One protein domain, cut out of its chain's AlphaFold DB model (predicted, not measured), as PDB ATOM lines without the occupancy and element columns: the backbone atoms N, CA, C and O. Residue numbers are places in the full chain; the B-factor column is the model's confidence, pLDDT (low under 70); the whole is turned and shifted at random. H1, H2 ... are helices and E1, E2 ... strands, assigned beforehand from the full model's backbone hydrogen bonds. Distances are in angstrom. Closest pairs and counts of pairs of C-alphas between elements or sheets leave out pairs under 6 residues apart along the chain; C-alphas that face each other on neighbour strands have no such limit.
ATOM      1  N   ALA A   3      47.437 -13.005  -4.418       41.81
ATOM      2  CA  ALA A   3      47.350 -12.217  -3.185       41.81
ATOM      3  C   ALA A   3      45.907 -11.857  -2.785       41.81
ATOM      4  O   ALA A   3      45.565 -11.919  -1.609       41.81
ATOM      5  N   ALA A   4      45.043 -11.540  -3.757       44.03
ATOM      6  CA  ALA A   4      43.654 -11.181  -3.477       44.03
ATOM      7  C   ALA A   4      42.860 -12.364  -2.897       44.03
ATOM      8  O   ALA A   4      42.159 -12.187  -1.912       44.03
ATOM      9  N   ALA A   5      43.033 -13.579  -3.431       46.41
ATOM     10  CA  ALA A   5      42.301 -14.755  -2.960       46.41
ATOM     11  C   ALA A   5      42.671 -15.141  -1.516       46.41
ATOM     12  O   ALA A   5      41.780 -15.394  -0.709       46.41
ATOM     13  N   PHE A   6      43.960 -15.124  -1.152       50.72
ATOM     14  CA  PHE A   6      44.394 -15.411   0.224       50.72
ATOM     15  C   PHE A   6      43.884 -14.374   1.235       50.72
ATOM     16  O   PHE A   6      43.519 -14.745   2.349       50.72
ATOM     17  N   LEU A   7      43.798 -13.096   0.851       48.66
ATOM     18  CA  LEU A   7      43.215 -12.049   1.695       48.66
ATOM     19  C   LEU A   7      41.708 -12.264   1.901       48.66
ATOM     20  O   LEU A   7      41.219 -12.134   3.025       48.66
ATOM     21  N   THR A   8      40.967 -12.665   0.864       56.69
ATOM     22  CA  THR A   8      39.528 -12.958   0.988       56.69
ATOM     23  C   THR A   8      39.268 -14.222   1.810       56.69
ATOM     24  O   THR A   8      38.366 -14.238   2.643       56.69
ATOM     25  N   PHE A   9      40.086 -15.269   1.654       51.84
ATOM     26  CA  PHE A   9      39.993 -16.471   2.491       51.84
ATOM     27  C   PHE A   9      40.388 -16.193   3.945       51.84
ATOM     28  O   PHE A   9      39.702 -16.642   4.859       51.84
ATOM     29  N   GLY A  10      41.449 -15.417   4.182       56.06
ATOM     30  CA  GLY A  10      41.878 -15.026   5.526       56.06
ATOM     31  C   GLY A  10      40.820 -14.205   6.265       56.06
ATOM     32  O   GLY A  10      40.521 -14.484   7.427       56.06
ATOM     33  N   THR A  11      40.194 -13.247   5.579       56.72
ATOM     34  CA  THR A  11      39.106 -12.432   6.143       56.72
ATOM     35  C   THR A  11      37.823 -13.239   6.344       56.72
ATOM     36  O   THR A  11      37.196 -13.119   7.394       56.72
ATOM     37  N   ALA A  12      37.466 -14.140   5.422       56.88
ATOM     38  CA  ALA A  12      36.341 -15.060   5.603       56.88
ATOM     39  C   ALA A  12      36.548 -16.002   6.805       56.88
ATOM     40  O   ALA A  12      35.647 -16.158   7.629       56.88
ATOM     41  N   LEU A  13      37.749 -16.569   6.964       59.06
ATOM     42  CA  LEU A  13      38.112 -17.407   8.112       59.06
ATOM     43  C   LEU A  13      38.093 -16.618   9.427       59.06
ATOM     44  O   LEU A  13      37.633 -17.136  10.446       59.06
ATOM     45  N   GLN A  14      38.542 -15.359   9.427       61.00
ATOM     46  CA  GLN A  14      38.428 -14.474  10.591       61.00
ATOM     47  C   GLN A  14      36.968 -14.166  10.939       61.00
ATOM     48  O   GLN A  14      36.601 -14.227  12.113       61.00
ATOM     49  N   CYS A  15      36.118 -13.894   9.948       61.81
ATOM     50  CA  CYS A  15      34.686 -13.683  10.155       61.81
ATOM     51  C   CYS A  15      34.004 -14.931  10.733       61.81
ATOM     52  O   CYS A  15      33.218 -14.808  11.671       61.81
ATOM     53  N   MET A  16      34.348 -16.130  10.247       61.22
ATOM     54  CA  MET A  16      33.834 -17.392  10.792       61.22
ATOM     55  C   MET A  16      34.274 -17.618  12.244       61.22
ATOM     56  O   MET A  16      33.425 -17.883  13.094       61.22
ATOM     57  N   LYS A  17      35.563 -17.422  12.560       68.00
ATOM     58  CA  LYS A  17      36.084 -17.528  13.938       68.00
ATOM     59  C   LYS A  17      35.430 -16.522  14.885       68.00
ATOM     60  O   LYS A  17      35.118 -16.845  16.032       68.00
ATOM     61  N   ARG A  18      35.179 -15.302  14.406       68.81
ATOM     62  CA  ARG A  18      34.495 -14.265  15.183       68.81
ATOM     63  C   ARG A  18      33.027 -14.617  15.411       68.81
ATOM     64  O   ARG A  18      32.549 -14.490  16.530       68.81
ATOM     65  N   ALA A  19      32.329 -15.121  14.396       72.31
ATOM     66  CA  ALA A  19      30.946 -15.580  14.524       72.31
ATOM     67  C   ALA A  19      30.807 -16.786  15.470       72.31
ATOM     68  O   ALA A  19      29.799 -16.923  16.162       72.31
ATOM     69  N   GLU A  20      31.803 -17.670  15.513       75.50
ATOM     70  CA  GLU A  20      31.860 -18.783  16.463       75.50
ATOM     71  C   GLU A  20      32.106 -18.297  17.898       75.50
ATOM     72  O   GLU A  20      31.387 -18.702  18.808       75.50
ATOM     73  N   THR A  21      33.020 -17.339  18.085       76.62
ATOM     74  CA  THR A  21      33.278 -16.697  19.389       76.62
ATOM     75  C   THR A  21      32.038 -15.965  19.912       76.62
ATOM     76  O   THR A  21      31.688 -16.096  21.080       76.62
ATOM     77  N   VAL A  22      31.313 -15.252  19.039       74.94
ATOM     78  CA  VAL A  22      30.044 -14.586  19.382       74.94
ATOM     79  C   VAL A  22      28.987 -15.606  19.791       74.94
ATOM     80  O   VAL A  22      28.324 -15.421  20.807       74.94
ATOM     81  N   ARG A  23      28.829 -16.702  19.035       77.69
ATOM     82  CA  ARG A  23      27.887 -17.772  19.394       77.69
ATOM     83  C   ARG A  23      28.233 -18.387  20.748       77.69
ATOM     84  O   ARG A  23      27.347 -18.509  21.584       77.69
ATOM     85  N   ALA A  24      29.508 -18.687  20.991       77.44
ATOM     86  CA  ALA A  24      29.975 -19.190  22.279       77.44
ATOM     87  C   ALA A  24      29.708 -18.193  23.421       77.44
ATOM     88  O   ALA A  24      29.235 -18.602  24.478       77.44
ATOM     89  N   ALA A  25      29.936 -16.894  23.199       75.50
ATOM     90  CA  ALA A  25      29.661 -15.842  24.176       75.50
ATOM     91  C   ALA A  25      28.166 -15.697  24.490       75.50
ATOM     92  O   ALA A  25      27.802 -15.513  25.649       75.50
ATOM     93  N   VAL A  26      27.294 -15.821  23.486       78.88
ATOM     94  CA  VAL A  26      25.834 -15.794  23.670       78.88
ATOM     95  C   VAL A  26      25.352 -17.023  24.433       78.88
ATOM     96  O   VAL A  26      24.572 -16.883  25.373       78.88
ATOM     97  N   THR A  27      25.829 -18.217  24.073       81.44
ATOM     98  CA  THR A  27      25.489 -19.452  24.789       81.44
ATOM     99  C   THR A  27      25.956 -19.378  26.239       81.44
ATOM    100  O   THR A  27      25.146 -19.581  27.138       81.44
ATOM    101  N   ALA A  28      27.212 -18.985  26.477       77.56
ATOM    102  CA  ALA A  28      27.748 -18.788  27.821       77.56
ATOM    103  C   ALA A  28      26.937 -17.750  28.610       77.56
ATOM    104  O   ALA A  28      26.551 -18.008  29.744       77.56
ATOM    105  N   GLY A  29      26.623 -16.598  28.011       76.50
ATOM    106  CA  GLY A  29      25.857 -15.539  28.669       76.50
ATOM    107  C   GLY A  29      24.445 -15.969  29.059       76.50
ATOM    108  O   GLY A  29      23.986 -15.645  30.153       76.50
ATOM    109  N   ARG A  30      23.777 -16.743  28.197       79.31
ATOM    110  CA  ARG A  30      22.452 -17.300  28.479       79.31
ATOM    111  C   ARG A  30      22.501 -18.343  29.594       79.31
ATOM    112  O   ARG A  30      21.714 -18.233  30.529       79.31
ATOM    113  N   THR A  31      23.425 -19.300  29.526       80.06
ATOM    114  CA  THR A  31      23.591 -20.317  30.573       80.06
ATOM    115  C   THR A  31      23.921 -19.665  31.915       80.06
ATOM    116  O   THR A  31      23.242 -19.944  32.895       80.06
ATOM    117  N   ALA A  32      24.842 -18.692  31.950       75.88
ATOM    118  CA  ALA A  32      25.179 -17.956  33.176       75.88
ATOM    119  C   ALA A  32      23.969 -17.267  33.800       75.88
ATOM    120  O   ALA A  32      23.853 -17.153  35.019       75.88
ATOM    121  N   LEU A  33      23.103 -16.717  32.951       77.88
ATOM    122  CA  LEU A  33      21.925 -15.988  33.375       77.88
ATOM    123  C   LEU A  33      20.879 -16.945  33.953       77.88
ATOM    124  O   LEU A  33      20.293 -16.635  34.988       77.88
ATOM    125  N   GLU A  34      20.679 -18.102  33.320       79.19
ATOM    126  CA  GLU A  34      19.789 -19.163  33.801       79.19
ATOM    127  C   GLU A  34      20.315 -19.791  35.107       79.19
ATOM    128  O   GLU A  34      19.568 -19.861  36.083       79.19
ATOM    129  N   GLU A  35      21.606 -20.130  35.188       78.00
ATOM    130  CA  GLU A  35      22.266 -20.621  36.409       78.00
ATOM    131  C   GLU A  35      22.191 -19.585  37.536       78.00
ATOM    132  O   GLU A  35      21.816 -19.902  38.665       78.00
ATOM    133  N   SER A  36      22.470 -18.314  37.231       73.69
ATOM    134  CA  SER A  36      22.398 -17.244  38.223       73.69
ATOM    135  C   SER A  36      20.973 -17.001  38.718       73.69
ATOM    136  O   SER A  36      20.783 -16.679  39.892       73.69
ATOM    137  N   ARG A  37      19.969 -17.172  37.852       75.19
ATOM    138  CA  ARG A  37      18.552 -17.134  38.228       75.19
ATOM    139  C   ARG A  37      18.158 -18.333  39.093       75.19
ATOM    140  O   ARG A  37      17.359 -18.171  40.008       75.19
ATOM    141  N   ALA A  38      18.741 -19.504  38.845       77.25
ATOM    142  CA  ALA A  38      18.564 -20.701  39.665       77.25
ATOM    143  C   ALA A  38      19.367 -20.673  40.984       77.25
ATOM    144  O   ALA A  38      19.200 -21.561  41.816       77.25
ATOM    145  N   GLY A  39      20.231 -19.671  41.192       71.75
ATOM    146  CA  GLY A  39      21.115 -19.589  42.361       71.75
ATOM    147  C   GLY A  39      22.271 -20.593  42.330       71.75
ATOM    148  O   GLY A  39      22.891 -20.840  43.362       71.75
ATOM    149  N   LEU A  40      22.558 -21.172  41.163       71.06
ATOM    150  CA  LEU A  40      23.629 -22.140  40.966       71.06
ATOM    151  C   LEU A  40      24.966 -21.429  40.697       71.06
ATOM    152  O   LEU A  40      24.988 -20.337  40.115       71.06
ATOM    153  N   PRO A  41      26.096 -22.025  41.120       65.31
ATOM    154  CA  PRO A  41      27.410 -21.535  40.740       65.31
ATOM    155  C   PRO A  41      27.571 -21.666  39.226       65.31
ATOM    156  O   PRO A  41      27.251 -22.701  38.647       65.31
ATOM    157  N   VAL A  42      28.087 -20.608  38.604       63.72
ATOM    158  CA  VAL A  42      28.276 -20.495  37.154       63.72
ATOM    159  C   VAL A  42      29.459 -21.373  36.714       63.72
ATOM    160  O   VAL A  42      30.555 -20.878  36.454       63.72
ATOM    161  N   SER A  43      29.281 -22.695  36.764       57.91
ATOM    162  CA  SER A  43      30.356 -23.686  36.637       57.91
ATOM    163  C   SER A  43      30.385 -24.361  35.265       57.91
ATOM    164  O   SER A  43      31.466 -24.749  34.824       57.91
ATOM    165  N   GLU A  44      29.255 -24.480  34.553       54.12
ATOM    166  CA  GLU A  44      29.236 -25.108  33.216       54.12
ATOM    167  C   GLU A  44      29.876 -24.233  32.130       54.12
ATOM    168  O   GLU A  44      30.227 -24.702  31.045       54.12
ATOM    169  N   ILE A  45      30.118 -22.958  32.432       59.84
ATOM    170  CA  ILE A  45      30.760 -22.024  31.505       59.84
ATOM    171  C   ILE A  45      32.251 -22.322  31.320       59.84
ATOM    172  O   ILE A  45      32.834 -21.889  30.325       59.84
ATOM    173  N   ASP A  46      32.886 -23.075  32.221       62.91
ATOM    174  CA  ASP A  46      34.345 -23.258  32.261       62.91
ATOM    175  C   ASP A  46      34.920 -23.852  30.954       62.91
ATOM    176  O   ASP A  46      35.989 -23.454  30.491       62.91
ATOM    177  N   GLY A  47      34.172 -24.728  30.269       68.38
ATOM    178  CA  GLY A  47      34.607 -25.322  28.996       68.38
ATOM    179  C   GLY A  47      34.621 -24.337  27.817       68.38
ATOM    180  O   GLY A  47      35.591 -24.274  27.057       68.38
ATOM    181  N   LEU A  48      33.556 -23.543  27.658       68.88
ATOM    182  CA  LEU A  48      33.445 -22.549  26.580       68.88
ATOM    183  C   LEU A  48      34.268 -21.292  26.874       68.88
ATOM    184  O   LEU A  48      34.896 -20.748  25.965       68.88
ATOM    185  N   SER A  49      34.311 -20.860  28.133       71.56
ATOM    186  CA  SER A  49      35.132 -19.724  28.559       71.56
ATOM    187  C   SER A  49      36.614 -19.978  28.352       71.56
ATOM    188  O   SER A  49      37.272 -19.137  27.749       71.56
ATOM    189  N   LYS A  50      37.141 -21.147  28.731       74.12
ATOM    190  CA  LYS A  50      38.548 -21.480  28.463       74.12
ATOM    191  C   LYS A  50      38.845 -21.596  26.972       74.12
ATOM    192  O   LYS A  50      39.856 -21.078  26.510       74.12
ATOM    193  N   ARG A  51      37.959 -22.237  26.199       75.12
ATOM    194  CA  ARG A  51      38.179 -22.469  24.762       75.12
ATOM    195  C   ARG A  51      38.163 -21.184  23.929       75.12
ATOM    196  O   ARG A  51      38.906 -21.093  22.957       75.12
ATOM    197  N   TYR A  52      37.334 -20.210  24.303       72.19
ATOM    198  CA  TYR A  52      37.167 -18.943  23.576       72.19
ATOM    199  C   TYR A  52      37.701 -17.719  24.337       72.19
ATOM    200  O   TYR A  52      37.470 -16.587  23.915       72.19
ATOM    201  N   ASN A  53      38.428 -17.944  25.437       76.75
ATOM    202  CA  ASN A  53      38.947 -16.916  26.342       76.75
ATOM    203  C   ASN A  53      37.866 -15.899  26.767       76.75
ATOM    204  O   ASN A  53      38.033 -14.691  26.610       76.75
ATOM    205  N   LEU A  54      36.717 -16.404  27.226       78.81
ATOM    206  CA  LEU A  54      35.576 -15.591  27.646       78.81
ATOM    207  C   LEU A  54      35.614 -15.366  29.160       78.81
ATOM    208  O   LEU A  54      35.723 -16.314  29.929       78.81
ATOM    209  N   SER A  55      35.439 -14.127  29.599       81.06
ATOM    210  CA  SER A  55      35.266 -13.767  31.005       81.06
ATOM    211  C   SER A  55      33.803 -13.444  31.275       81.06
ATOM    212  O   SER A  55      33.260 -12.510  30.686       81.06
ATOM    213  N   VAL A  56      33.167 -14.169  32.193       79.19
ATOM    214  CA  VAL A  56      31.766 -13.944  32.565       79.19
ATOM    215  C   VAL A  56      31.681 -13.279  33.930       79.19
ATOM    216  O   VAL A  56      32.292 -13.725  34.897       79.19
ATOM    217  N   ARG A  57      30.907 -12.199  34.016       81.81
ATOM    218  CA  ARG A  57      30.635 -11.482  35.256       81.81
ATOM    219  C   ARG A  57      29.139 -11.332  35.436       81.81
ATOM    220  O   ARG A  57      28.482 -10.687  34.626       81.81
ATOM    221  N   THR A  58      28.622 -11.848  36.539       80.31
ATOM    222  CA  THR A  58      27.213 -11.673  36.889       80.31
ATOM    223  C   THR A  58      27.065 -10.569  37.922       80.31
ATOM    224  O   THR A  58      27.839 -10.462  38.873       80.31
ATOM    225  N   THR A  59      26.072  -9.714  37.726       81.94
ATOM    226  CA  THR A  59      25.724  -8.618  38.621       81.94
ATOM    227  C   THR A  59      24.232  -8.655  38.889       81.94
ATOM    228  O   THR A  59      23.425  -8.834  37.981       81.94
ATOM    229  N   LEU A  60      23.857  -8.484  40.149       82.12
ATOM    230  CA  LEU A  60      22.472  -8.316  40.556       82.12
ATOM    231  C   LEU A  60      22.356  -6.925  41.165       82.12
ATOM    232  O   LEU A  60      23.073  -6.601  42.111       82.12
ATOM    233  N   ARG A  61      21.503  -6.078  40.593       81.06
ATOM    234  CA  ARG A  61      21.261  -4.723  41.088       81.06
ATOM    235  C   ARG A  61      19.768  -4.510  41.317       81.06
ATOM    236  O   ARG A  61      18.972  -4.903  40.467       81.06
ATOM    237  N   PRO A  62      19.362  -3.863  42.416       80.12
ATOM    238  CA  PRO A  62      17.975  -3.454  42.584       80.12
ATOM    239  C   PRO A  62      17.607  -2.403  41.523       80.12
ATOM    240  O   PRO A  62      18.358  -1.458  41.287       80.12
ATOM    241  N   ALA A  63      16.450  -2.572  40.885       80.00
ATOM    242  CA  ALA A  63      15.899  -1.691  39.858       80.00
ATOM    243  C   ALA A  63      14.431  -1.367  40.196       80.00
ATOM    244  O   ALA A  63      13.490  -1.848  39.563       80.00
ATOM    245  N   GLY A  64      14.239  -0.571  41.254       82.88
ATOM    246  CA  GLY A  64      12.914  -0.200  41.762       82.88
ATOM    247  C   GLY A  64      12.139  -1.411  42.316       82.88
ATOM    248  O   GLY A  64      12.644  -2.071  43.234       82.88
ATOM    249  N   PRO A  65      10.929  -1.716  41.796       82.44
ATOM    250  CA  PRO A  65      10.147  -2.887  42.208       82.44
ATOM    251  C   PRO A  65      10.675  -4.216  41.632       82.44
ATOM    252  O   PRO A  65      10.134  -5.277  41.939       82.44
ATOM    253  N   TYR A  66      11.733  -4.171  40.818       80.81
ATOM    254  CA  TYR A  66      12.374  -5.332  40.206       80.81
ATOM    255  C   TYR A  66      13.827  -5.469  40.682       80.81
ATOM    256  O   TYR A  66      14.449  -4.510  41.142       80.81
ATOM    257  N   ASN A  67      14.397  -6.657  40.525       81.19
ATOM    258  CA  ASN A  67      15.833  -6.897  40.557       81.19
ATOM    259  C   ASN A  67      16.329  -7.032  39.112       81.19
ATOM    260  O   ASN A  67      15.824  -7.850  38.349       81.19
ATOM    261  N   LYS A  68      17.322  -6.234  38.713       81.00
ATOM    262  CA  LYS A  68      18.013  -6.388  37.431       81.00
ATOM    263  C   LYS A  68      19.184  -7.342  37.620       81.00
ATOM    264  O   LYS A  68      20.181  -6.988  38.249       81.00
ATOM    265  N   ARG A  69      19.078  -8.536  37.045       80.31
ATOM    266  CA  ARG A  69      20.188  -9.477  36.914       80.31
ATOM    267  C   ARG A  69      20.832  -9.254  35.556       80.31
ATOM    268  O   ARG A  69      20.153  -9.346  34.541       80.31
ATOM    269  N   ALA A  70      22.112  -8.914  35.530       80.69
ATOM    270  CA  ALA A  70      22.873  -8.686  34.311       80.69
ATOM    271  C   ALA A  70      24.130  -9.554  34.308       80.69
ATOM    272  O   ALA A  70      24.898  -9.556  35.268       80.69
ATOM    273  N   VAL A  71      24.334 -10.276  33.218       82.38
ATOM    274  CA  VAL A  71      25.520 -11.070  32.927       82.38
ATOM    275  C   VAL A  71      26.291 -10.362  31.826       82.38
ATOM    276  O   VAL A  71      25.769 -10.142  30.738       82.38
ATOM    277  N   SER A  72      27.544 -10.027  32.093       82.25
ATOM    278  CA  SER A  72      28.474  -9.485  31.113       82.25
ATOM    279  C   SER A  72      29.462 -10.572  30.706       82.25
ATOM    280  O   SER A  72      30.189 -11.088  31.550       82.25
ATOM    281  N   VAL A  73      29.511 -10.904  29.421       82.81
ATOM    282  CA  VAL A  73      30.486 -11.828  28.832       82.81
ATOM    283  C   VAL A  73      31.477 -11.017  28.016       82.81
ATOM    284  O   VAL A  73      31.096 -10.379  27.041       82.81
ATOM    285  N   THR A  74      32.743 -11.015  28.410       82.75
ATOM    286  CA  THR A  74      33.824 -10.348  27.676       82.75
ATOM    287  C   THR A  74      34.604 -11.390  26.900       82.75
ATOM    288  O   THR A  74      35.037 -12.368  27.497       82.75
ATOM    289  N   ASP A  75      34.772 -11.216  25.595       82.00
ATOM    290  CA  ASP A  75      35.600 -12.112  24.791       82.00
ATOM    291  C   ASP A  75      37.097 -11.767  24.879       82.00
ATOM    292  O   ASP A  75      37.492 -10.689  25.335       82.00
ATOM    293  N   GLY A  76      37.949 -12.672  24.388       74.44
ATOM    294  CA  GLY A  76      39.399 -12.459  24.330       74.44
ATOM    295  C   GLY A  76      39.842 -11.316  23.407       74.44
ATOM    296  O   GLY A  76      41.021 -10.976  23.388       74.44
ATOM    297  N   TYR A  77      38.918 -10.711  22.652       74.31
ATOM    298  CA  TYR A  77      39.151  -9.548  21.795       74.31
ATOM    299  C   TYR A  77      38.708  -8.231  22.462       74.31
ATOM    300  O   TYR A  77      38.778  -7.172  21.834       74.31
ATOM    301  N   GLY A  78      38.245  -8.278  23.717       75.38
ATOM    302  CA  GLY A  78      37.812  -7.118  24.493       75.38
ATOM    303  C   GLY A  78      36.383  -6.645  24.199       75.38
ATOM    304  O   GLY A  78      35.988  -5.571  24.658       75.38
ATOM    305  N   LYS A  79      35.578  -7.401  23.444       80.62
ATOM    306  CA  LYS A  79      34.151  -7.107  23.248       80.62
ATOM    307  C   LYS A  79      33.342  -7.660  24.411       80.62
ATOM    308  O   LYS A  79      33.436  -8.834  24.745       80.62
ATOM    309  N   THR A  80      32.517  -6.800  25.006       81.88
ATOM    310  CA  THR A  80      31.605  -7.168  26.093       81.88
ATOM    311  C   THR A  80      30.178  -7.294  25.570       81.88
ATOM    312  O   THR A  80      29.665  -6.379  24.927       81.88
ATOM    313  N   TYR A  81      29.540  -8.419  25.871       81.31
ATOM    314  CA  TYR A  81      28.145  -8.728  25.588       81.31
ATOM    315  C   TYR A  81      27.379  -8.731  26.909       81.31
ATOM    316  O   TYR A  81      27.733  -9.476  27.820       81.31
ATOM    317  N   GLU A  82      26.354  -7.891  27.038       80.00
ATOM    318  CA  GLU A  82      25.534  -7.817  28.249       80.00
ATOM    319  C   GLU A  82      24.174  -8.477  28.013       80.00
ATOM    320  O   GLU A  82      23.453  -8.140  27.076       80.00
ATOM    321  N   PHE A  83      23.818  -9.405  28.895       80.44
ATOM    322  CA  PHE A  83      22.535 -10.089  28.930       80.44
ATOM    323  C   PHE A  83      21.860  -9.740  30.247       80.44
ATOM    324  O   PHE A  83      22.346 -10.122  31.308       80.44
ATOM    325  N   SER A  84      20.752  -9.003  30.203       79.25
ATOM    326  CA  SER A  84      20.050  -8.595  31.419       79.25
ATOM    327  C   SER A  84      18.593  -9.015  31.425       79.25
ATOM    328  O   SER A  84      17.905  -8.866  30.419       79.25
ATOM    329  N   VAL A  85      18.120  -9.460  32.584       80.50
ATOM    330  CA  VAL A  85      16.718  -9.769  32.856       80.50
ATOM    331  C   VAL A  85      16.261  -8.990  34.082       80.50
ATOM    332  O   VAL A  85      16.999  -8.811  35.053       80.50
ATOM    333  N   LEU A  86      15.029  -8.497  34.004       80.06
ATOM    334  CA  LEU A  86      14.319  -7.888  35.120       80.06
ATOM    335  C   LEU A  86      13.466  -8.966  35.786       80.06
ATOM    336  O   LEU A  86      12.557  -9.518  35.171       80.06
ATOM    337  N   GLU A  87      13.772  -9.270  37.039       74.31
ATOM    338  CA  GLU A  87      13.034 -10.212  37.875       74.31
ATOM    339  C   GLU A  87      12.148  -9.413  38.836       74.31
ATOM    340  O   GLU A  87      12.597  -8.429  39.425       74.31
ATOM    341  N   LYS A  88      10.876  -9.787  38.990       73.56
ATOM    342  CA  LYS A  88      10.000  -9.170  39.999       73.56
ATOM    343  C   LYS A  88      10.502  -9.567  41.391       73.56
ATOM    344  O   LYS A  88      10.886 -10.721  41.569       73.56
ATOM    345  N   LYS A  89      10.566  -8.600  42.313       60.56
ATOM    346  CA  LYS A  89      10.927  -8.857  43.715       60.56
ATOM    347  C   LYS A  89       9.962  -9.826  44.383       60.56
ATOM    348  O   LYS A  89       8.756  -9.767  44.047       60.56
TER     349      LYS A  89
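This is residues 3 to 89 of the 89 residues of an uncharacterized protein of Anaeroglobus geminatus F0357 (UniProt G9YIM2). A twisted sheet of three strands, E1, E2 and E3, is covered on one face by the later part of one very long helix, H1, whose first part, residues 3 to 16, sticks out free as an arm. The short helix H2 packs on H1 beside its residues 21 to 28 and only grazes the sheet. The printed part has 87 residues, with two named helices and three named strands in the order H1, H2, E1, E2, E3; the sheet's order is E1, E2, E3, antiparallel throughout, and the class is mixed, helices and strands. The whole is loose, with a radius of gyration of the C-alphas of 16.2 A and spans of 59 by 25 by 15 A, the arm adding to the length.

In the sheet, E1 is residues 55 to 63, 24.5 A from first to last C-alpha, E2 is residues 66 to 74, 25.3 A, and E3 is residues 80 to 88, 25.8 A. C-alpha 88, where E3 ends, is at (10.000, -9.170, 39.999). H1 is residues 3 to 38, 52.3 A long, from C-alpha 3 at (47.350, -12.217, -3.185) to C-alpha 38 at (18.564, -20.701, 39.665). H2 is residues 46 to 52, 10.1 A long.

The strands form a meander, each strand the antiparallel neighbour of the one before. E1 and E2 are a hairpin at 162 degrees between their directions, with N 59 and O 70 at 2.7 A and N 57 and O 72 at 2.8 A, within hydrogen-bond range. E2, the inner strand, and E3 are a hairpin at 164 degrees, with N 71 and O 83 at 2.8 A. H1 is on the sheet at a height over the sheet of 7.5 A, making two layers, a helix on one face of a sheet. It lies over E1, E2 and E3 and runs along the strands, but only just, at 29.8 degrees to E2 on the local plane. The closest C-alphas of H1 and E2 are those of Gly 29 and Val 73, 5.9 A apart. H1 touches H2 with residues 21 to 28 alone, the closest C-alphas being those of Thr 21 and Tyr 52, 6.1 A apart. These two helices form a helical hairpin at a shallow tilt of 21 degrees, opposite ways. H2 only grazes the sheet, with its residues 46 to 49. In H1 and H2 every O i to N i+4 pair is within hydrogen-bond range.

The C-alphas of Ala 3 and Lys 89, the two farthest apart, are 59.5 A apart. Without residues 3 to 16, which stand free, the body spans 41 by 21 by 14 A. The printed part has no cut. The link from H1 to H2 is short, and the links from H2 to E1, E1 to E2 and E2 to E3 are tight. The mean pLDDT of the printed part is 72.5, and residues 3 to 18, 41 to 48 and 89 are under 70.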